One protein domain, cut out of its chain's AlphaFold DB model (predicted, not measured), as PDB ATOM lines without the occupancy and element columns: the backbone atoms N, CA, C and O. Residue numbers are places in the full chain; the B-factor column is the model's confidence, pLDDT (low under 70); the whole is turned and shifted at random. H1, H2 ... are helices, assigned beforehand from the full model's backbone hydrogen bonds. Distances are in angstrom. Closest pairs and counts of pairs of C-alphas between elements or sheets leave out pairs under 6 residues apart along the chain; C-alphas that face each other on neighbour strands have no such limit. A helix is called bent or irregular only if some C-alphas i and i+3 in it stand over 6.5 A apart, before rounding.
ATOM      1  N   THR A  41      49.466 -30.968  -6.147       85.06
ATOM      2  CA  THR A  41      48.436 -31.960  -6.437       85.06
ATOM      3  C   THR A  41      47.458 -32.023  -5.260       85.06
ATOM      4  O   THR A  41      47.803 -31.713  -4.117       85.06
ATOM      5  N   ILE A  42      46.217 -32.447  -5.516       83.12
ATOM      6  CA  ILE A  42      45.223 -32.664  -4.447       83.12
ATOM      7  C   ILE A  42      45.801 -33.586  -3.359       83.12
ATOM      8  O   ILE A  42      45.573 -33.372  -2.171       83.12
ATOM      9  N   GLU A  43      46.612 -34.567  -3.755       88.06
ATOM     10  CA  GLU A  43      47.297 -35.488  -2.849       88.06
ATOM     11  C   GLU A  43      48.325 -34.784  -1.954       88.06
ATOM     12  O   GLU A  43      48.359 -35.023  -0.745       88.06
ATOM     13  N   GLU A  44      49.127 -33.869  -2.504       88.12
ATOM     14  CA  GLU A  44      50.059 -33.053  -1.721       88.12
ATOM     15  C   GLU A  44      49.328 -32.134  -0.741       88.12
ATOM     16  O   GLU A  44      49.775 -31.972   0.401       88.12
ATOM     17  N   LEU A  45      48.188 -31.571  -1.145       86.75
ATOM     18  CA  LEU A  45      47.364 -30.727  -0.284       86.75
ATOM     19  C   LEU A  45      46.751 -31.529   0.873       86.75
ATOM     20  O   LEU A  45      46.821 -31.091   2.026       86.75
ATOM     21  N   ILE A  46      46.217 -32.721   0.594       89.88
ATOM     22  CA  ILE A  46      45.710 -33.658   1.608       89.88
ATOM     23  C   ILE A  46      46.831 -34.033   2.581       89.88
ATOM     24  O   ILE A  46      46.684 -33.867   3.794       89.88
ATOM     25  N   LYS A  47      47.989 -34.460   2.065       91.50
ATOM     26  CA  LYS A  47      49.148 -34.855   2.876       91.50
ATOM     27  C   LYS A  47      49.640 -33.709   3.761       91.50
ATOM     28  O   LYS A  47      49.915 -33.907   4.946       91.50
ATOM     29  N   THR A  48      49.724 -32.503   3.205       91.00
ATOM     30  CA  THR A  48      50.123 -31.298   3.941       91.00
ATOM     31  C   THR A  48      49.120 -30.958   5.040       91.00
ATOM     32  O   THR A  48      49.523 -30.611   6.149       91.00
ATOM     33  N   SER A  49      47.824 -31.088   4.755       91.25
ATOM     34  CA  SER A  49      46.751 -30.823   5.717       91.25
ATOM     35  C   SER A  49      46.805 -31.798   6.889       91.25
ATOM     36  O   SER A  49      46.877 -31.360   8.034       91.25
ATOM     37  N   ILE A  50      46.900 -33.105   6.616       94.38
ATOM     38  CA  ILE A  50      47.031 -34.145   7.648       94.38
ATOM     39  C   ILE A  50      48.262 -33.891   8.524       94.38
ATOM     40  O   ILE A  50      48.168 -33.942   9.748       94.38
ATOM     41  N   LYS A  51      49.409 -33.544   7.922       94.94
ATOM     42  CA  LYS A  51      50.631 -33.229   8.677       94.94
ATOM     43  C   LYS A  51      50.441 -32.032   9.616       94.94
ATOM     44  O   LYS A  51      50.906 -32.072  10.752       94.94
ATOM     45  N   LYS A  52      49.767 -30.970   9.161       93.94
ATOM     46  CA  LYS A  52      49.479 -29.795   9.999       93.94
ATOM     47  C   LYS A  52      48.514 -30.132  11.133       93.94
ATOM     48  O   LYS A  52      48.780 -29.752  12.267       93.94
ATOM     49  N   ILE A  53      47.451 -30.882  10.839       95.19
ATOM     50  CA  ILE A  53      46.491 -31.355  11.843       95.19
ATOM     51  C   ILE A  53      47.208 -32.189  12.908       95.19
ATOM     52  O   ILE A  53      47.040 -31.926  14.094       95.19
ATOM     53  N   ALA A  54      48.067 -33.128  12.507       95.50
ATOM     54  CA  ALA A  54      48.863 -33.928  13.436       95.50
ATOM     55  C   ALA A  54      49.758 -33.058  14.339       95.50
ATOM     56  O   ALA A  54      49.858 -33.318  15.537       95.50
ATOM     57  N   GLY A  55      50.348 -31.987  13.797       94.62
ATOM     58  CA  GLY A  55      51.083 -30.994  14.587       94.62
ATOM     59  C   GLY A  55      50.207 -30.286  15.627       94.62
ATOM     60  O   GLY A  55      50.608 -30.162  16.783       94.62
ATOM     61  N   CYS A  56      48.990 -29.880  15.251       94.69
ATOM     62  CA  CYS A  56      48.017 -29.313  16.190       94.69
ATOM     63  C   CYS A  56      47.623 -30.323  17.282       94.69
ATOM     64  O   CYS A  56      47.574 -29.960  18.453       94.69
ATOM     65  N   ARG A  57      47.378 -31.590  16.925       95.62
ATOM     66  CA  ARG A  57      47.037 -32.651  17.891       95.62
ATOM     67  C   ARG A  57      48.159 -32.872  18.905       95.62
ATOM     68  O   ARG A  57      47.905 -32.871  20.105       95.62
ATOM     69  N   ALA A  58      49.405 -32.968  18.438       93.94
ATOM     70  CA  ALA A  58      50.575 -33.105  19.306       93.94
ATOM     71  C   ALA A  58      50.733 -31.913  20.266       93.94
ATOM     72  O   ALA A  58      51.060 -32.107  21.435       93.94
ATOM     73  N   TYR A  59      50.456 -30.689  19.798       93.69
ATOM     74  CA  TYR A  59      50.438 -29.502  20.655       93.69
ATOM     75  C   TYR A  59      49.424 -29.643  21.798       93.69
ATOM     76  O   TYR A  59      49.804 -29.489  22.955       93.69
ATOM     77  N   TRP A  60      48.172 -30.000  21.496       92.00
ATOM     78  CA  TRP A  60      47.130 -30.142  22.520       92.00
ATOM     79  C   TRP A  60      47.402 -31.299  23.486       92.00
ATOM     80  O   TRP A  60      47.156 -31.162  24.680       92.00
ATOM     81  N   GLN A  61      47.972 -32.408  23.013       90.50
ATOM     82  CA  GLN A  61      48.406 -33.508  23.882       90.50
ATOM     83  C   GLN A  61      49.533 -33.093  24.832       90.50
ATOM     84  O   GLN A  61      49.502 -33.432  26.013       90.50
ATOM     85  N   ASN A  62      50.507 -32.325  24.342       90.12
ATOM     86  CA  ASN A  62      51.565 -31.790  25.189       90.12
ATOM     87  C   ASN A  62      51.024 -30.772  26.205       90.12
ATOM     88  O   ASN A  62      51.421 -30.803  27.365       90.12
ATOM     89  N   ASP A  63      50.099 -29.902  25.791       87.88
ATOM     90  CA  ASP A  63      49.451 -28.929  26.678       87.88
ATOM     91  C   ASP A  63      48.637 -29.634  27.777       87.88
ATOM     92  O   ASP A  63      48.721 -29.258  28.944       87.88
ATOM     93  N   MET A  64      47.949 -30.737  27.441       88.81
ATOM     94  CA  MET A  64      47.226 -31.569  28.411       88.81
ATOM     95  C   MET A  64      48.119 -32.095  29.541       88.81
ATOM     96  O   MET A  64      47.719 -32.067  30.705       88.81
ATOM     97  N   ASN A  65      49.351 -32.502  29.232       87.81
ATOM     98  CA  ASN A  65      50.299 -32.981  30.243       87.81
ATOM     99  C   ASN A  65      50.759 -31.876  31.215       87.81
ATOM    100  O   ASN A  65      51.204 -32.181  32.321       87.81
ATOM    101  N   ASN A  66      50.627 -30.603  30.831       86.88
ATOM    102  CA  ASN A  66      51.021 -29.450  31.643       86.88
ATOM    103  C   ASN A  66      49.856 -28.846  32.449       86.88
ATOM    104  O   ASN A  66      50.065 -27.928  33.238       86.88
ATOM    105  N   ILE A  67      48.626 -29.362  32.316       86.69
ATOM    106  CA  ILE A  67      47.435 -28.785  32.968       86.69
ATOM    107  C   ILE A  67      47.591 -28.713  34.493       86.69
ATOM    108  O   ILE A  67      47.249 -27.696  35.099       86.69
ATOM    109  N   ALA A  68      48.101 -29.775  35.123       78.19
ATOM    110  CA  ALA A  68      48.239 -29.839  36.579       78.19
ATOM    111  C   ALA A  68      49.211 -28.774  37.113       78.19
ATOM    112  O   ALA A  68      48.899 -28.086  38.084       78.19
ATOM    113  N   THR A  69      50.355 -28.600  36.445       80.38
ATOM    114  CA  THR A  69      51.373 -27.612  36.822       80.38
ATOM    115  C   THR A  69      50.909 -26.187  36.519       80.38
ATOM    116  O   THR A  69      51.092 -25.282  37.333       80.38
ATOM    117  N   ASP A  70      50.232 -25.967  35.391       79.00
ATOM    118  CA  ASP A  70      49.725 -24.645  35.031       79.00
ATOM    119  C   ASP A  70      48.525 -24.202  35.870       79.00
ATOM    120  O   ASP A  70      48.359 -23.004  36.116       79.00
ATOM    121  N   ASN A  71      47.712 -25.131  36.381       75.31
ATOM    122  CA  ASN A  71      46.572 -24.797  37.234       75.31
ATOM    123  C   ASN A  71      46.975 -24.174  38.578       75.31
ATOM    124  O   ASN A  71      46.124 -23.592  39.253       75.31
ATOM    125  N   GLU A  72      48.243 -24.216  38.979       73.62
ATOM    126  CA  GLU A  72      48.738 -23.450  40.128       73.62
ATOM    127  C   GLU A  72      48.778 -21.939  39.847       73.62
ATOM    128  O   GLU A  72      48.658 -21.120  40.764       73.62
ATOM    129  N   ARG A  73      48.856 -21.546  38.571       79.81
ATOM    130  CA  ARG A  73      48.947 -20.150  38.137       79.81
ATOM    131  C   ARG A  73      47.564 -19.496  38.122       79.81
ATOM    132  O   ARG A  73      46.612 -19.967  37.497       79.81
ATOM    133  N   SER A  74      47.449 -18.329  38.755       77.25
ATOM    134  CA  SER A  74      46.192 -17.567  38.834       77.25
ATOM    135  C   SER A  74      45.623 -17.198  37.453       77.25
ATOM    136  O   SER A  74      44.412 -17.292  37.238       77.25
ATOM    137  N   HIS A  75      46.492 -16.854  36.497       79.31
ATOM    138  CA  HIS A  75      46.113 -16.551  35.114       79.31
ATOM    139  C   HIS A  75      45.454 -17.751  34.417       79.31
ATOM    140  O   HIS A  75      44.448 -17.607  33.713       79.31
ATOM    141  N   TYR A  76      45.972 -18.956  34.660       80.38
ATOM    142  CA  TYR A  76      45.431 -20.182  34.088       80.38
ATOM    143  C   TYR A  76      44.008 -20.447  34.585       80.38
ATOM    144  O   TYR A  76      43.095 -20.665  33.787       80.38
ATOM    145  N   ARG A  77      43.781 -20.296  35.895       80.00
ATOM    146  CA  ARG A  77      42.457 -20.420  36.530       80.00
ATOM    147  C   ARG A  77      41.454 -19.396  36.013       80.00
ATOM    148  O   ARG A  77      40.286 -19.730  35.789       80.00
ATOM    149  N   GLY A  78      41.893 -18.152  35.814       81.00
ATOM    150  CA  GLY A  78      41.076 -17.106  35.197       81.00
ATOM    151  C   GLY A  78      40.648 -17.492  33.781       81.00
ATOM    152  O   GLY A  78      39.468 -17.407  33.441       81.00
ATOM    153  N   THR A  79      41.590 -18.015  32.996       82.00
ATOM    154  CA  THR A  79      41.346 -18.489  31.629       82.00
ATOM    155  C   THR A  79      40.393 -19.686  31.605       82.00
ATOM    156  O   THR A  79      39.436 -19.675  30.837       82.00
ATOM    157  N   THR A  80      40.572 -20.673  32.488       83.25
ATOM    158  CA  THR A  80      39.671 -21.835  32.600       83.25
ATOM    159  C   THR A  80      38.262 -21.399  32.995       83.25
ATOM    160  O   THR A  80      37.276 -21.853  32.421       83.25
ATOM    161  N   THR A  81      38.142 -20.436  33.913       82.06
ATOM    162  CA  THR A  81      36.834 -19.875  34.282       82.06
ATOM    163  C   THR A  81      36.171 -19.177  33.090       82.06
ATOM    164  O   THR A  81      34.971 -19.321  32.872       82.06
ATOM    165  N   ARG A  82      36.939 -18.419  32.302       81.12
ATOM    166  CA  ARG A  82      36.413 -17.671  31.155       81.12
ATOM    167  C   ARG A  82      36.009 -18.588  30.001       81.12
ATOM    168  O   ARG A  82      34.941 -18.396  29.435       81.12
ATOM    169  N   HIS A  83      36.863 -19.546  29.649       81.69
ATOM    170  CA  HIS A  83      36.695 -20.374  28.454       81.69
ATOM    171  C   HIS A  83      35.862 -21.625  28.727       81.69
ATOM    172  O   HIS A  83      34.959 -21.917  27.953       81.69
ATOM    173  N   CYS A  84      36.110 -22.318  29.841       83.56
ATOM    174  CA  CYS A  84      35.427 -23.572  30.158       83.56
ATOM    175  C   CYS A  84      34.167 -23.357  31.002       83.56
ATOM    176  O   CYS A  84      33.269 -24.178  30.934       83.56
ATOM    177  N   LEU A  85      34.073 -22.270  31.786       80.50
ATOM    178  CA  LEU A  85      32.902 -21.927  32.620       80.50
ATOM    179  C   LEU A  85      32.198 -20.634  32.175       80.50
ATOM    180  O   LEU A  85      31.425 -20.048  32.943       80.50
ATOM    181  N   GLY A  86      32.460 -20.173  30.949       76.44
ATOM    182  CA  GLY A  86      31.818 -18.999  30.360       76.44
ATOM    183  C   GLY A  86      30.289 -19.113  30.300       76.44
ATOM    184  O   GLY A  86      29.701 -20.147  30.618       76.44
ATOM    185  N   LYS A  87      29.612 -18.014  29.952       70.56
ATOM    186  CA  LYS A  87      28.155 -18.031  29.710       70.56
ATOM    187  C   LYS A  87      27.807 -18.480  28.288       70.56
ATOM    188  O   LYS A  87      26.732 -19.028  28.091       70.56
ATOM    189  N   ASP A  88      28.706 -18.264  27.331       78.56
ATOM    190  CA  ASP A  88      28.485 -18.581  25.921       78.56
ATOM    191  C   ASP A  88      29.255 -19.841  25.516       78.56
ATOM    192  O   ASP A  88      30.379 -19.800  25.008       78.56
ATOM    193  N   PHE A  89      28.655 -20.986  25.826       75.62
ATOM    194  CA  PHE A  89      29.249 -22.288  25.549       75.62
ATOM    195  C   PHE A  89      29.162 -22.661  24.066       75.62
ATOM    196  O   PHE A  89      30.051 -23.329  23.537       75.62
ATOM    197  N   ASN A  90      28.142 -22.149  23.370       79.12
ATOM    198  CA  ASN A  90      27.994 -22.356  21.938       79.12
ATOM    199  C   ASN A  90      29.145 -21.705  21.170       79.12
ATOM    200  O   ASN A  90      29.776 -22.365  20.347       79.12
ATOM    201  N   ALA A  91      29.507 -20.465  21.514       83.75
ATOM    202  CA  ALA A  91      30.675 -19.822  20.925       83.75
ATOM    203  C   ALA A  91      31.972 -20.599  21.195       83.75
ATOM    204  O   ALA A  91      32.826 -20.683  20.309       83.75
ATOM    205  N   ARG A  92      32.130 -21.198  22.387       88.81
ATOM    206  CA  ARG A  92      33.316 -22.011  22.696       88.81
ATOM    207  C   ARG A  92      33.407 -23.228  21.780       88.81
ATOM    208  O   ARG A  92      34.467 -23.442  21.200       88.81
ATOM    209  N   PHE A  93      32.326 -23.976  21.591       90.00
ATOM    210  CA  PHE A  93      32.339 -25.142  20.706       90.00
ATOM    211  C   PHE A  93      32.510 -24.800  19.235       90.00
ATOM    212  O   PHE A  93      33.308 -25.447  18.556       90.00
ATOM    213  N   SER A  94      31.888 -23.717  18.769       89.00
ATOM    214  CA  SER A  94      32.157 -23.206  17.427       89.00
ATOM    215  C   SER A  94      33.631 -22.838  17.245       89.00
ATOM    216  O   SER A  94      34.163 -22.987  16.151       89.00
ATOM    217  N   ILE A  95      34.328 -22.372  18.292       90.06
ATOM    218  CA  ILE A  95      35.783 -22.157  18.244       90.06
ATOM    219  C   ILE A  95      36.534 -23.489  18.147       90.06
ATOM    220  O   ILE A  95      37.445 -23.584  17.326       90.06
ATOM    221  N   LEU A  96      36.155 -24.508  18.927       92.56
ATOM    222  CA  LEU A  96      36.830 -25.815  18.902       92.56
ATOM    223  C   LEU A  96      36.757 -26.485  17.524       92.56
ATOM    224  O   LEU A  96      37.702 -27.167  17.133       92.56
ATOM    225  N   GLN A  97      35.685 -26.234  16.771       93.62
ATOM    226  CA  GLN A  97      35.458 -26.774  15.426       93.62
ATOM    227  C   GLN A  97      36.259 -26.083  14.322       93.62
ATOM    228  O   GLN A  97      36.394 -26.633  13.228       93.62
ATOM    229  N   LYS A  98      36.817 -24.891  14.568       90.88
ATOM    230  CA  LYS A  98      37.472 -24.110  13.510       90.88
ATOM    231  C   LYS A  98      38.713 -24.821  12.966       90.88
ATOM    232  O   LYS A  98      39.602 -25.190  13.742       90.88
ATOM    233  N   PRO A  99      38.858 -24.926  11.636       90.25
ATOM    234  CA  PRO A  99      40.062 -25.477  11.026       90.25
ATOM    235  C   PRO A  99      41.174 -24.419  10.872       90.25
ATOM    236  O   PRO A  99      42.265 -24.733  10.406       90.25
ATOM    237  N   THR A 100      40.945 -23.177  11.327       81.94
ATOM    238  CA  THR A 100      41.824 -22.010  11.114       81.94
ATOM    239  C   THR A 100      43.273 -22.184  11.564       81.94
ATOM    240  O   THR A 100      44.141 -21.480  11.057       81.94
ATOM    241  N   GLU A 101      43.545 -23.103  12.492       79.62
ATOM    242  CA  GLU A 101      44.905 -23.415  12.957       79.62
ATOM    243  C   GLU A 101      45.754 -24.136  11.898       79.62
ATOM    244  O   GLU A 101      46.964 -23.935  11.847       79.62
ATOM    245  N   TRP A 102      45.137 -24.934  11.023       85.44
ATOM    246  CA  TRP A 102      45.843 -25.671   9.969       85.44
ATOM    247  C   TRP A 102      45.439 -25.228   8.552       85.44
ATOM    248  O   TRP A 102      46.232 -25.376   7.614       85.44
ATOM    249  N   ILE A 103      44.267 -24.600   8.402       84.50
ATOM    250  CA  ILE A 103      43.793 -23.965   7.169       84.50
ATOM    251  C   ILE A 103      42.886 -22.757   7.468       84.50
ATOM    252  O   ILE A 103      41.755 -22.867   7.924       84.50
ATOM    253  N   TRP A 104      43.377 -21.549   7.193       75.50
ATOM    254  CA  TRP A 104      42.695 -20.306   7.588       75.50
ATOM    255  C   TRP A 104      41.499 -19.911   6.712       75.50
ATOM    256  O   TRP A 104      40.708 -19.064   7.120       75.50
ATOM    257  N   ARG A 105      41.391 -20.472   5.500       77.81
ATOM    258  CA  ARG A 105      40.358 -20.107   4.513       77.81
ATOM    259  C   ARG A 105      39.098 -20.956   4.581       77.81
ATOM    260  O   ARG A 105      38.120 -20.579   3.954       77.81
ATOM    261  N   LEU A 106      39.150 -22.088   5.275       82.31
ATOM    262  CA  LEU A 106      38.061 -23.053   5.298       82.31
ATOM    263  C   LEU A 106      37.239 -22.865   6.572       82.31
ATOM    264  O   LEU A 106      37.787 -22.632   7.651       82.31
ATOM    265  N   THR A 107      35.926 -22.966   6.459       87.81
ATOM    266  CA  THR A 107      35.021 -23.107   7.601       87.81
ATOM    267  C   THR A 107      34.823 -24.584   7.942       87.81
ATOM    268  O   THR A 107      35.185 -25.470   7.167       87.81
ATOM    269  N   TYR A 108      34.276 -24.877   9.123       90.12
ATOM    270  CA  TYR A 108      33.962 -26.263   9.480       90.12
ATOM    271  C   TYR A 108      32.888 -26.855   8.549       90.12
ATOM    272  O   TYR A 108      33.050 -27.978   8.083       90.12
ATOM    273  N   ASP A 109      31.863 -26.073   8.199       87.44
ATOM    274  CA  ASP A 109      30.790 -26.511   7.299       87.44
ATOM    275  C   ASP A 109      31.310 -26.818   5.888       87.44
ATOM    276  O   ASP A 109      30.946 -27.824   5.291       87.44
ATOM    277  N   GLU A 110      32.225 -26.001   5.362       86.38
ATOM    278  CA  GLU A 110      32.856 -26.285   4.069       86.38
ATOM    279  C   GLU A 110      33.737 -27.539   4.118       86.38
ATOM    280  O   GLU A 110      33.789 -28.284   3.143       86.38
ATOM    281  N   LEU A 111      34.417 -27.789   5.243       89.31
ATOM    282  CA  LEU A 111      35.276 -28.960   5.420       89.31
ATOM    283  C   LEU A 111      34.481 -30.267   5.377       89.31
ATOM    284  O   LEU A 111      34.884 -31.190   4.672       89.31
ATOM    285  N   ILE A 112      33.361 -30.345   6.099       88.25
ATOM    286  CA  ILE A 112      32.544 -31.569   6.169       88.25
ATOM    287  C   ILE A 112      31.821 -31.882   4.852       88.25
ATOM    288  O   ILE A 112      31.418 -33.021   4.628       88.25
ATOM    289  N   GLU A 113      31.696 -30.898   3.960       86.88
ATOM    290  CA  GLU A 113      31.130 -31.071   2.621       86.88
ATOM    291  C   GLU A 113      32.170 -31.533   1.583       86.88
ATOM    292  O   GLU A 113      31.797 -32.052   0.527       86.88
ATOM    293  N   LEU A 114      33.479 -31.416   1.859       86.25
ATOM    294  CA  LEU A 114      34.523 -31.834   0.910       86.25
ATOM    295  C   LEU A 114      34.387 -33.302   0.463       86.25
ATOM    296  O   LEU A 114      34.462 -33.540  -0.748       86.25
ATOM    297  N   PRO A 115      34.123 -34.285   1.352       87.38
ATOM    298  CA  PRO A 115      33.949 -35.685   0.960       87.38
ATOM    299  C   PRO A 115      32.802 -35.940  -0.024       87.38
ATOM    300  O   PRO A 115      32.861 -36.917  -0.774       87.38
ATOM    301  N   ASN A 116      31.784 -35.070  -0.048       84.19
ATOM    302  CA  ASN A 116      30.674 -35.163  -1.000       84.19
ATOM    303  C   ASN A 116      31.119 -34.804  -2.426       84.19
ATOM    304  O   ASN A 116      30.516 -35.264  -3.395       84.19
ATOM    305  N   THR A 117      32.182 -34.005  -2.559       83.38
ATOM    306  CA  THR A 117      32.765 -33.618  -3.854       83.38
ATOM    307  C   THR A 117      33.912 -34.529  -4.278       83.38
ATOM    308  O   THR A 117      33.973 -34.942  -5.435       83.38
ATOM    309  N   ASP A 118      34.799 -34.889  -3.349       84.69
ATOM    310  CA  ASP A 118      35.918 -35.794  -3.589       84.69
ATOM    311  C   ASP A 118      36.219 -36.601  -2.320       84.69
ATOM    312  O   ASP A 118      36.687 -36.081  -1.302       84.69
ATOM    313  N   ARG A 119      35.978 -37.915  -2.394       88.19
ATOM    314  CA  ARG A 119      36.152 -38.843  -1.264       88.19
ATOM    315  C   ARG A 119      37.594 -38.917  -0.759       88.19
ATOM    316  O   ARG A 119      37.807 -39.374   0.361       88.19
ATOM    317  N   ARG A 120      38.586 -38.445  -1.522       90.12
ATOM    318  CA  ARG A 120      39.982 -38.370  -1.060       90.12
ATOM    319  C   ARG A 120      40.165 -37.418   0.125       90.12
ATOM    320  O   ARG A 120      41.160 -37.540   0.829       90.12
ATOM    321  N   TRP A 121      39.208 -36.527   0.398       91.31
ATOM    322  CA  TRP A 121      39.225 -35.639   1.568       91.31
ATOM    323  C   TRP A 121      38.769 -36.290   2.877       91.31
ATOM    324  O   TRP A 121      38.968 -35.698   3.939       91.31
ATOM    325  N   VAL A 122      38.203 -37.503   2.840       91.88
ATOM    326  CA  VAL A 122      37.733 -38.215   4.044       91.88
ATOM    327  C   VAL A 122      38.812 -38.307   5.139       91.88
ATOM    328  O   VAL A 122      38.506 -37.950   6.275       91.88
ATOM    329  N   PRO A 123      40.080 -38.670   4.848       94.50
ATOM    330  CA  PRO A 123      41.123 -38.725   5.874       94.50
ATOM    331  C   PRO A 123      41.411 -37.372   6.539       94.50
ATOM    332  O   PRO A 123      41.733 -37.329   7.722       94.50
ATOM    333  N   VAL A 124      41.278 -36.258   5.806       93.88
ATOM    334  CA  VAL A 124      41.444 -34.905   6.369       93.88
ATOM    335  C   VAL A 124      40.295 -34.581   7.320       93.88
ATOM    336  O   VAL A 124      40.527 -34.018   8.387       93.88
ATOM    337  N   CYS A 125      39.069 -34.960   6.948       93.94
ATOM    338  CA  CYS A 125      37.892 -34.760   7.785       93.94
ATOM    339  C   CYS A 125      38.013 -35.561   9.080       93.94
ATOM    340  O   CYS A 125      37.910 -34.969  10.146       93.94
ATOM    341  N   ILE A 126      38.341 -36.858   8.998       95.00
ATOM    342  CA  ILE A 126      38.587 -37.706  10.175       95.00
ATOM    343  C   ILE A 126      39.652 -37.075  11.078       95.00
ATOM    344  O   ILE A 126      39.393 -36.854  12.258       95.00
ATOM    345  N   ALA A 127      40.807 -36.698  10.521       96.12
ATOM    346  CA  ALA A 127      41.885 -36.093  11.302       96.12
ATOM    347  C   ALA A 127      41.449 -34.792  12.001       96.12
ATOM    348  O   ALA A 127      41.869 -34.511  13.127       96.12
ATOM    349  N   HIS A 128      40.611 -33.978  11.351       96.56
ATOM    350  CA  HIS A 128      40.077 -32.759  11.954       96.56
ATOM    351  C   HIS A 128      39.044 -33.049  13.047       96.56
ATOM    352  O   HIS A 128      39.074 -32.389  14.082       96.56
ATOM    353  N   GLU A 129      38.174 -34.045  12.868       96.62
ATOM    354  CA  GLU A 129      37.255 -34.486  13.926       96.62
ATOM    355  C   GLU A 129      38.025 -34.978  15.163       96.62
ATOM    356  O   GLU A 129      37.690 -34.619  16.293       96.62
ATOM    357  N   GLU A 130      39.123 -35.714  14.970       97.00
ATOM    358  CA  GLU A 130      40.011 -36.108  16.067       97.00
ATOM    359  C   GLU A 130      40.658 -34.898  16.760       97.00
ATOM    360  O   GLU A 130      40.753 -34.862  17.986       97.00
ATOM    361  N   LEU A 131      41.067 -33.875  16.002       96.94
ATOM    362  CA  LEU A 131      41.596 -32.628  16.565       96.94
ATOM    363  C   LEU A 131      40.543 -31.876  17.395       96.94
ATOM    364  O   LEU A 131      40.873 -31.305  18.436       96.94
ATOM    365  N   ILE A 132      39.279 -31.874  16.966       96.44
ATOM    366  CA  ILE A 132      38.175 -31.298  17.745       96.44
ATOM    367  C   ILE A 132      38.029 -32.035  19.081       96.44
ATOM    368  O   ILE A 132      37.893 -31.390  20.123       96.44
ATOM    369  N   ILE A 133      38.106 -33.370  19.060       96.75
ATOM    370  CA  ILE A 133      38.057 -34.203  20.267       96.75
ATOM    371  C   ILE A 133      39.243 -33.897  21.190       96.75
ATOM    372  O   ILE A 133      39.029 -33.697  22.384       96.75
ATOM    373  N   ASP A 134      40.468 -33.784  20.668       96.12
ATOM    374  CA  ASP A 134      41.657 -33.452  21.469       96.12
ATOM    375  C   ASP A 134      41.517 -32.080  22.153       96.12
ATOM    376  O   ASP A 134      41.777 -31.941  23.350       96.12
ATOM    377  N   ARG A 135      41.021 -31.069  21.427       95.38
ATOM    378  CA  ARG A 135      40.738 -29.732  21.980       95.38
ATOM    379  C   ARG A 135      39.659 -29.759  23.064       95.38
ATOM    380  O   ARG A 135      39.769 -29.051  24.065       95.38
ATOM    381  N   ALA A 136      38.603 -30.542  22.854       95.25
ATOM    382  CA  ALA A 136      37.515 -30.687  23.815       95.25
ATOM    383  C   ALA A 136      37.977 -31.424  25.080       95.25
ATOM    384  O   ALA A 136      37.690 -30.960  26.180       95.25
ATOM    385  N   ASN A 137      38.749 -32.505  24.934       95.06
ATOM    386  CA  ASN A 137      39.361 -33.228  26.050       95.06
ATOM    387  C   ASN A 137      40.278 -32.322  26.867       95.06
ATOM    388  O   ASN A 137      40.203 -32.330  28.090       95.06
ATOM    389  N   HIS A 138      41.077 -31.484  26.204       93.81
ATOM    390  CA  HIS A 138      41.913 -30.507  26.887       93.81
ATOM    391  C   HIS A 138      41.088 -29.549  27.769       93.81
ATOM    392  O   HIS A 138      41.397 -29.361  28.946       93.81
ATOM    393  N   ASP A 139      40.000 -28.973  27.248       92.94
ATOM    394  CA  ASP A 139      39.110 -28.123  28.052       92.94
ATOM    395  C   ASP A 139      38.420 -28.886  29.195       92.94
ATOM    396  O   ASP A 139      38.178 -28.314  30.264       92.94
ATOM    397  N   MET A 140      38.101 -30.162  28.971       93.00
ATOM    398  CA  MET A 140      37.472 -31.044  29.949       93.00
ATOM    399  C   MET A 140      38.432 -31.360  31.104       93.00
ATOM    400  O   MET A 140      38.064 -31.211  32.269       93.00
ATOM    401  N   GLU A 141      39.685 -31.686  30.795       91.50
ATOM    402  CA  GLU A 141      40.742 -31.952  31.774       91.50
ATOM    403  C   GLU A 141      41.079 -30.691  32.579       91.50
ATOM    404  O   GLU A 141      41.146 -30.712  33.810       91.50
ATOM    405  N   ARG A 142      41.138 -29.534  31.907       90.50
ATOM    406  CA  ARG A 142      41.235 -28.225  32.570       90.50
ATOM    407  C   ARG A 142      40.128 -27.996  33.579       90.50
ATOM    408  O   ARG A 142      40.369 -27.441  34.653       90.50
ATOM    409  N   LEU A 143      38.905 -28.371  33.224       90.06
ATOM    410  CA  LEU A 143      37.744 -28.194  34.077       90.06
ATOM    411  C   LEU A 143      37.757 -29.166  35.266       90.06
ATOM    412  O   LEU A 143      37.422 -28.754  36.380       90.06
ATOM    413  N   LEU A 144      38.193 -30.412  35.060       89.12
ATOM    414  CA  LEU A 144      38.404 -31.403  36.121       89.12
ATOM    415  C   LEU A 144      39.459 -30.934  37.127       89.12
ATOM    416  O   LEU A 144      39.236 -31.008  38.337       89.12
ATOM    417  N   GLU A 145      40.570 -30.388  36.647       87.19
ATOM    418  CA  GLU A 145      41.641 -29.882  37.501       87.19
ATOM    419  C   GLU A 145      41.215 -28.601  38.242       87.19
ATOM    420  O   GLU A 145      41.401 -28.456  39.453       87.19
ATOM    421  N   TYR A 146      40.508 -27.696  37.562       84.12
ATOM    422  CA  TYR A 146      39.915 -26.517  38.198       84.12
ATOM    423  C   TYR A 146      38.879 -26.883  39.274       84.12
ATOM    424  O   TYR A 146      38.785 -26.195  40.296       84.12
ATOM    425  N   ARG A 147      38.129 -27.982  39.095       84.00
ATOM    426  CA  ARG A 147      37.160 -28.492  40.080       84.00
ATOM    427  C   ARG A 147      37.820 -28.800  41.427       84.00
ATOM    428  O   ARG A 147      37.211 -28.524  42.460       84.00
ATOM    429  N   LYS A 148      39.057 -29.312  41.426       82.50
ATOM    430  CA  LYS A 148      39.832 -29.580  42.653       82.50
ATOM    431  C   LYS A 148      40.114 -28.288  43.427       82.50
ATOM    432  O   LYS A 148      40.024 -28.271  44.650       82.50
ATOM    433  N   PHE A 149      40.371 -27.188  42.717       76.12
ATOM    434  CA  PHE A 149      40.668 -25.888  43.322       76.12
ATOM    435  C   PHE A 149      39.441 -25.175  43.920       76.12
ATOM    436  O   PHE A 149      39.552 -24.480  44.926       76.12
ATOM    437  N   ILE A 150      38.252 -25.322  43.330       75.69
ATOM    438  CA  ILE A 150      37.038 -24.611  43.784       75.69
ATOM    439  C   ILE A 150      36.317 -25.270  44.970       75.69
ATOM    440  O   ILE A 150      35.140 -24.971  45.208       75.69
ATOM    441  N   PHE A 151      36.996 -26.143  45.722       61.31
ATOM    442  CA  PHE A 151      36.443 -26.791  46.911       61.31
ATOM    443  C   PHE A 151      35.808 -25.744  47.850       61.31
ATOM    444  O   PHE A 151      36.448 -24.777  48.255       61.31
ATOM    445  N   GLY A 152      34.506 -25.893  48.126       61.22
ATOM    446  CA  GLY A 152      33.718 -24.976  48.966       61.22
ATOM    447  C   GLY A 152      32.844 -23.943  48.232       61.22
ATOM    448  O   GLY A 152      31.988 -23.328  48.862       61.22
ATOM    449  N   LYS A 153      32.969 -23.763  46.906       65.44
ATOM    450  CA  LYS A 153      32.120 -22.832  46.124       65.44
ATOM    451  C   LYS A 153      30.979 -23.568  45.408       65.44
ATOM    452  O   LYS A 153      31.057 -23.800  44.202       65.44
ATOM    453  N   PHE A 154      29.915 -23.905  46.147       60.69
ATOM    454  CA  PHE A 154      28.789 -24.755  45.704       60.69
ATOM    455  C   PHE A 154      28.269 -24.445  44.284       60.69
ATOM    456  O   PHE A 154      28.233 -25.338  43.442       60.69
ATOM    457  N   GLY A 155      27.970 -23.180  43.963       65.31
ATOM    458  CA  GLY A 155      27.437 -22.808  42.641       65.31
ATOM    459  C   GLY A 155      28.410 -22.999  41.466       65.31
ATOM    460  O   GLY A 155      27.986 -23.256  40.345       65.31
ATOM    461  N   ARG A 156      29.729 -22.923  41.699       69.31
ATOM    462  CA  ARG A 156      30.732 -23.187  40.648       69.31
ATOM    463  C   ARG A 156      30.942 -24.680  40.419       69.31
ATOM    464  O   ARG A 156      31.319 -25.064  39.318       69.31
ATOM    465  N   LYS A 157      30.700 -25.500  41.444       73.19
ATOM    466  CA  LYS A 157      30.819 -26.956  41.361       73.19
ATOM    467  C   LYS A 157      29.720 -27.554  40.482       73.19
ATOM    468  O   LYS A 157      30.055 -28.288  39.562       73.19
ATOM    469  N   VAL A 158      28.457 -27.177  40.713       75.06
ATOM    470  CA  VAL A 158      27.315 -27.625  39.889       75.06
ATOM    471  C   VAL A 158      27.528 -27.225  38.428       75.06
ATOM    472  O   VAL A 158      27.512 -28.073  37.543       75.06
ATOM    473  N   LYS A 159      27.895 -25.960  38.184       80.81
ATOM    474  CA  LYS A 159      28.181 -25.472  36.830       80.81
ATOM    475  C   LYS A 159      29.313 -26.243  36.136       80.81
ATOM    476  O   LYS A 159      29.227 -26.513  34.943       80.81
ATOM    477  N   ALA A 160      30.378 -26.591  36.859       83.12
ATOM    478  CA  ALA A 160      31.455 -27.405  36.301       83.12
ATOM    479  C   ALA A 160      30.968 -28.808  35.911       83.12
ATOM    480  O   ALA A 160      31.358 -29.309  34.865       83.12
ATOM    481  N   GLU A 161      30.095 -29.426  36.708       85.19
ATOM    482  CA  GLU A 161      29.527 -30.745  36.403       85.19
ATOM    483  C   GLU A 161      28.626 -30.717  35.160       85.19
ATOM    484  O   GLU A 161      28.758 -31.586  34.297       85.19
ATOM    485  N   ASP A 162      27.790 -29.688  35.007       86.06
ATOM    486  CA  ASP A 162      26.973 -29.509  33.799       86.06
ATOM    487  C   ASP A 162      27.840 -29.317  32.552       86.06
ATOM    488  O   ASP A 162      27.611 -29.938  31.514       86.06
ATOM    489  N   HIS A 163      28.888 -28.502  32.660       88.75
ATOM    490  CA  HIS A 163      29.801 -28.247  31.551       88.75
ATOM    491  C   HIS A 163      30.599 -29.498  31.155       88.75
ATOM    492  O   HIS A 163      30.778 -29.741  29.964       88.75
ATOM    493  N   LEU A 164      31.018 -30.333  32.116       91.12
ATOM    494  CA  LEU A 164      31.651 -31.626  31.824       91.12
ATOM    495  C   LEU A 164      30.719 -32.538  31.011       91.12
ATOM    496  O   LEU A 164      31.160 -33.153  30.043       91.12
ATOM    497  N   ARG A 165      29.421 -32.584  31.345       90.69
ATOM    498  CA  ARG A 165      28.427 -33.356  30.572       90.69
ATOM    499  C   ARG A 165      28.258 -32.819  29.152       90.69
ATOM    500  O   ARG A 165      28.136 -33.606  28.219       90.69
ATOM    501  N   LEU A 166      28.274 -31.497  28.979       90.88
ATOM    502  CA  LEU A 166      28.188 -30.881  27.654       90.88
ATOM    503  C   LEU A 166      29.419 -31.186  26.792       90.88
ATOM    504  O   LEU A 166      29.256 -31.520  25.621       90.88
ATOM    505  N   TYR A 167      30.629 -31.119  27.359       93.25
ATOM    506  CA  TYR A 167      31.852 -31.545  26.666       93.25
ATOM    507  C   TYR A 167      31.789 -33.022  26.277       93.25
ATOM    508  O   TYR A 167      32.092 -33.353  25.134       93.25
ATOM    509  N   GLN A 168      31.328 -33.894  27.179       94.38
ATOM    510  CA  GLN A 168      31.167 -35.317  26.883       94.38
ATOM    511  C   GLN A 168      30.212 -35.544  25.703       94.38
ATOM    512  O   GLN A 168      30.567 -36.233  24.751       94.38
ATOM    513  N   HIS A 169      29.034 -34.910  25.719       91.88
ATOM    514  CA  HIS A 169      28.069 -35.026  24.625       91.88
ATOM    515  C   HIS A 169      28.635 -34.520  23.289       91.88
ATOM    516  O   HIS A 169      28.447 -35.150  22.250       91.88
ATOM    517  N   PHE A 170      29.360 -33.400  23.321       93.56
ATOM    518  CA  PHE A 170      30.042 -32.845  22.156       93.56
ATOM    519  C   PHE A 170      31.098 -33.812  21.595       93.56
ATOM    520  O   PHE A 170      31.122 -34.070  20.393       93.56
ATOM    521  N   ILE A 171      31.927 -34.405  22.457       94.94
ATOM    522  CA  ILE A 171      32.928 -35.408  22.068       94.94
ATOM    523  C   ILE A 171      32.260 -36.633  21.436       94.94
ATOM    524  O   ILE A 171      32.705 -37.097  20.388       94.94
ATOM    525  N   ASP A 172      31.190 -37.150  22.041       93.56
ATOM    526  CA  ASP A 172      30.490 -38.337  21.542       93.56
ATOM    527  C   ASP A 172      29.884 -38.099  20.152       93.56
ATOM    528  O   ASP A 172      29.929 -38.977  19.287       93.56
ATOM    529  N   LEU A 173      29.394 -36.885  19.894       92.88
ATOM    530  CA  LEU A 173      28.896 -36.493  18.582       92.88
ATOM    531  C   LEU A 173      29.996 -36.483  17.512       92.88
ATOM    532  O   LEU A 173      29.786 -36.966  16.398       92.88
ATOM    533  N   HIS A 174      31.177 -35.965  17.849       94.19
ATOM    534  CA  HIS A 174      32.321 -35.952  16.940       94.19
ATOM    535  C   HIS A 174      32.909 -37.359  16.723       94.19
ATOM    536  O   HIS A 174      33.268 -37.704  15.599       94.19
ATOM    537  N   LYS A 175      32.888 -38.235  17.739       94.69
ATOM    538  CA  LYS A 175      33.214 -39.665  17.574       94.69
ATOM    539  C   LYS A 175      32.258 -40.362  16.612       94.69
ATOM    540  O   LYS A 175      32.701 -41.088  15.731       94.69
ATOM    541  N   HIS A 176      30.956 -40.107  16.739       91.62
ATOM    542  CA  HIS A 176      29.963 -40.681  15.833       91.62
ATOM    543  C   HIS A 176      30.191 -40.252  14.373       91.62
ATOM    544  O   HIS A 176      30.023 -41.056  13.459       91.62
ATOM    545  N   ARG A 177      30.637 -39.009  14.143       89.31
ATOM    546  CA  ARG A 177      31.017 -38.524  12.804       89.31
ATOM    547  C   ARG A 177      32.227 -39.258  12.234       89.31
ATOM    548  O   ARG A 177      32.201 -39.603  11.058       89.31
ATOM    549  N   ILE A 178      33.250 -39.527  13.048       92.50
ATOM    550  CA  ILE A 178      34.403 -40.341  12.630       92.50
ATOM    551  C   ILE A 178      33.928 -41.717  12.161       92.50
ATOM    552  O   ILE A 178      34.223 -42.101  11.032       92.50
ATOM    553  N   THR A 179      33.105 -42.400  12.961       91.62
ATOM    554  CA  THR A 179      32.532 -43.702  12.583       91.62
ATOM    555  C   THR A 179      31.734 -43.617  11.278       91.62
ATOM    556  O   THR A 179      31.899 -44.454  10.396       91.62
ATOM    557  N   ALA A 180      30.929 -42.565  11.092       88.25
ATOM    558  CA  ALA A 180      30.176 -42.364   9.854       88.25
ATOM    559  C   ALA A 180      31.084 -42.181   8.619       88.25
ATOM    560  O   ALA A 180      30.760 -42.690   7.544       88.25
ATOM    561  N   TYR A 181      32.225 -41.496   8.762       88.50
ATOM    562  CA  TYR A 181      33.225 -41.391   7.697       88.50
ATOM    563  C   TYR A 181      33.893 -42.739   7.386       88.50
ATOM    564  O   TYR A 181      34.080 -43.067   6.212       88.50
ATOM    565  N   GLU A 182      34.231 -43.520   8.413       88.25
ATOM    566  CA  GLU A 182      34.877 -44.835   8.282       88.25
ATOM    567  C   GLU A 182      33.963 -45.873   7.614       88.25
ATOM    568  O   GLU A 182      34.404 -46.626   6.747       88.25
ATOM    569  N   GLU A 183      32.671 -45.866   7.945       86.94
ATOM    570  CA  GLU A 183      31.658 -46.760   7.365       86.94
ATOM    571  C   GLU A 183      31.230 -46.348   5.943       86.94
ATOM    572  O   GLU A 183      30.421 -47.017   5.298       86.94
ATOM    573  N   GLY A 184      31.769 -45.240   5.424       72.19
ATOM    574  CA  GLY A 184      31.445 -44.716   4.100       72.19
ATOM    575  C   GLY A 184      30.050 -44.093   3.996       72.19
ATOM    576  O   GLY A 184      29.603 -43.829   2.871       72.19
ATOM    577  N   GLY A 185      29.397 -43.847   5.135       63.78
ATOM    578  CA  GLY A 185      28.121 -43.152   5.241       63.78
ATOM    579  C   GLY A 185      28.225 -41.684   4.828       63.78
ATOM    580  O   GLY A 185      29.297 -41.079   4.822       63.78
ATOM    581  N   THR A 186      27.089 -41.089   4.459       55.66
ATOM    582  CA  THR A 186      27.017 -39.631   4.292       55.66
ATOM    583  C   THR A 186      26.869 -39.010   5.673       55.66
ATOM    584  O   THR A 186      25.901 -39.284   6.383       55.66
ATOM    585  N   VAL A 187      27.832 -38.180   6.078       57.03
ATOM    586  CA  VAL A 187      27.648 -37.315   7.242       57.03
ATOM    587  C   VAL A 187      26.662 -36.240   6.809       57.03
ATOM    588  O   VAL A 187      27.029 -35.268   6.158       57.03
ATOM    589  N   GLY A 188      25.376 -36.453   7.091       51.88
ATOM    590  CA  GLY A 188      24.374 -35.415   6.873       51.88
ATOM    591  C   GLY A 188      24.740 -34.151   7.666       51.88
ATOM    592  O   GLY A 188      25.415 -34.262   8.698       51.88
ATOM    593  N   PRO A 189      24.266 -32.960   7.255       50.31
ATOM    594  CA  PRO A 189      24.535 -31.674   7.908       50.31
ATOM    595  C   PRO A 189      23.778 -31.540   9.241       50.31
ATOM    596  O   PRO A 189      23.122 -30.540   9.521       50.31
ATOM    597  N   SER A 190      23.822 -32.578  10.074       54.34
ATOM    598  CA  SER A 190      23.336 -32.558  11.444       54.34
ATOM    599  C   SER A 190      24.272 -31.646  12.219       54.34
ATOM    600  O   SER A 190      25.283 -32.107  12.749       54.34
ATOM    601  N   ASP A 191      23.990 -30.345  12.178       62.69
ATOM    602  CA  ASP A 191      24.813 -29.318  12.798       62.69
ATOM    603  C   ASP A 191      25.052 -29.715  14.263       62.69
ATOM    604  O   ASP A 191      24.096 -29.846  15.041       62.69
ATOM    605  N   PRO A 192      26.309 -29.973  14.650       61.06
ATOM    606  CA  PRO A 192      26.624 -30.370  16.007       61.06
ATOM    607  C   PRO A 192      26.196 -29.325  17.032       61.06
ATOM    608  O   PRO A 192      25.832 -29.683  18.151       61.06
ATOM    609  N   MET A 193      26.121 -28.058  16.628       68.06
ATOM    610  CA  MET A 193      25.568 -26.988  17.439       68.06
ATOM    611  C   MET A 193      24.055 -27.107  17.594       68.06
ATOM    612  O   MET A 193      23.548 -26.811  18.673       68.06
ATOM    613  N   VAL A 194      23.318 -27.585  16.589       69.94
ATOM    614  CA  VAL A 194      21.871 -27.846  16.698       69.94
ATOM    615  C   VAL A 194      21.599 -29.045  17.601       69.94
ATOM    616  O   VAL A 194      20.749 -28.953  18.488       69.94
ATOM    617  N   ALA A 195      22.335 -30.146  17.425       67.94
ATOM    618  CA  ALA A 195      22.203 -31.333  18.274       67.94
ATOM    619  C   ALA A 195      22.528 -31.008  19.740       67.94
ATOM    620  O   ALA A 195      21.758 -31.335  20.646       67.94
ATOM    621  N   LEU A 196      23.612 -30.266  19.962       70.88
ATOM    622  CA  LEU A 196      23.996 -29.789  21.279       70.88
ATOM    623  C   LEU A 196      22.994 -28.773  21.844       70.88
ATOM    624  O   LEU A 196      22.653 -28.861  23.017       70.88
ATOM    625  N   THR A 197      22.485 -27.833  21.046       75.25
ATOM    626  CA  THR A 197      21.464 -26.870  21.501       75.25
ATOM    627  C   THR A 197      20.192 -27.599  21.926       75.25
ATOM    628  O   THR A 197      19.607 -27.272  22.957       75.25
ATOM    629  N   ALA A 198      19.792 -28.638  21.188       74.75
ATOM    630  CA  ALA A 198      18.676 -29.496  21.563       74.75
ATOM    631  C   ALA A 198      18.958 -30.297  22.846       74.75
ATOM    632  O   ALA A 198      18.043 -30.507  23.642       74.75
ATOM    633  N   TYR A 199      20.202 -30.728  23.073       75.81
ATOM    634  CA  TYR A 199      20.618 -31.357  24.328       75.81
ATOM    635  C   TYR A 199      20.593 -30.364  25.503       75.81
ATOM    636  O   TYR A 199      19.991 -30.658  26.533       75.81
ATOM    637  N   ILE A 200      21.147 -29.159  25.330       75.31
ATOM    638  CA  ILE A 200      21.131 -28.073  26.325       75.31
ATOM    639  C   ILE A 200      19.690 -27.712  26.703       75.31
ATOM    640  O   ILE A 200      19.388 -27.560  27.883       75.31
ATOM    641  N   ALA A 201      18.784 -27.630  25.727       77.38
ATOM    642  CA  ALA A 201      17.370 -27.339  25.966       77.38
ATOM    643  C   ALA A 201      16.645 -28.426  26.785       77.38
ATOM    644  O   ALA A 201      15.603 -28.149  27.376       77.38
ATOM    645  N   LYS A 202      17.178 -29.655  26.823       76.25
ATOM    646  CA  LYS A 202      16.644 -30.773  27.617       76.25
ATOM    647  C   LYS A 202      17.246 -30.859  29.021       76.25
ATOM    648  O   LYS A 202      16.741 -31.637  29.829       76.25
ATOM    649  N   LEU A 203      18.306 -30.104  29.323       69.38
ATOM    650  CA  LEU A 203      18.856 -30.059  30.675       69.38
ATOM    651  C   LEU A 203      17.881 -29.307  31.601       69.38
ATOM    652  O   LEU A 203      17.405 -28.230  31.231       69.38
TER     653      LEU A 203
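AT A GLANCE: This is residues 41 to 203 of the 471 residues of an uncharacterized protein of Synchytrium endobioticum (UniProt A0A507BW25). Three long helices stand side by side as an elongated slab, with H6 in the middle, H1 along one side of it and H7 along the other. The short helices H3, H4 and H5 are spread along one face of this slab, the opposite face is bare, and H8 packs on H7 at a slant, at the slab's edge away from H1. The printed part has 163 residues with eight named helices, H1 to H8 in order along the chain, and no named strand; its class is all helix. It is compact, with a radius of gyration of the C-alphas of 16.9 A, and its C-alphas span 56 by 35 by 25 A.

IN THESE COORDINATES: H1, residues 42 to 65, begins with C-alpha 42 at (45.223, -32.664, -4.447) and is 35.1 A long. H2 is residues 67 to 70, H3 residues 74 to 83, H4 residues 89 to 96 and H5 residues 108 to 117. H6, residues 119 to 149, is the longest at 46.6 A, with C-alpha 119 at (36.152, -38.843, -1.264). H7, residues 154 to 182, is 42.9 A long. H8, residues 192 to 202, ends with C-alpha 202 at (16.644, -30.773, 27.617). H6 is irregular, with C-alphas 120 and 123 7.0 A apart, and H5 only just, with C-alphas 112 and 115 6.8 A apart.

HOW THE PARTS SIT: H6 is the hub and touches six helices. H1 touches it at a shallow tilt of 11 degrees, the same way; their closest C-alphas, of Arg 57 and Leu 131, are 5.6 A apart. H6 and H7 touch as a helical hairpin, at a shallow tilt of 16 degrees, opposite ways, closest at the C-alphas of Ile 126 and Ile 178, 5.5 A. H1 and H7 are apart. H2 touches residues 141 to 145 of H6 alone, closest at C-alphas 67 and 142, 6.2 A. H3 touches residues 139 to 146 of H6 alone, at a steep tilt of 54 degrees, closest at C-alphas 80 and 142, 6.6 A. H4 and H6 only just touch, with 3 pairs of C-alphas within 8 A, the closest those of Leu 96 and Ile 132, 5.8 A. H5 and H6 form a helical hairpin, closest at the C-alphas of Pro 115 and Trp 121, 5.3 A. H8 touches H7 at a steep tilt of 41 degrees, closest at the C-alphas of Phe 170 and Leu 196, 6.8 A, and also touches H4, closest at C-alphas 90 and 193, 6.9 A. Every O i to N i+4 pair is within hydrogen-bond range in H1, H3, H4, H7 and H8, but 3 of 6 in H5 and 23 of 27 in H6; H2 is too short for such a pair.

THE WHOLE: The two C-alphas farthest apart, of Thr 41 and Gly 152, are 57.7 A apart. The printed part has no cut, and its one long link joins H4 to H5. The mean pLDDT of the printed part is 84.3; residues 151 to 156, 185 to 195 and 203 are under 70.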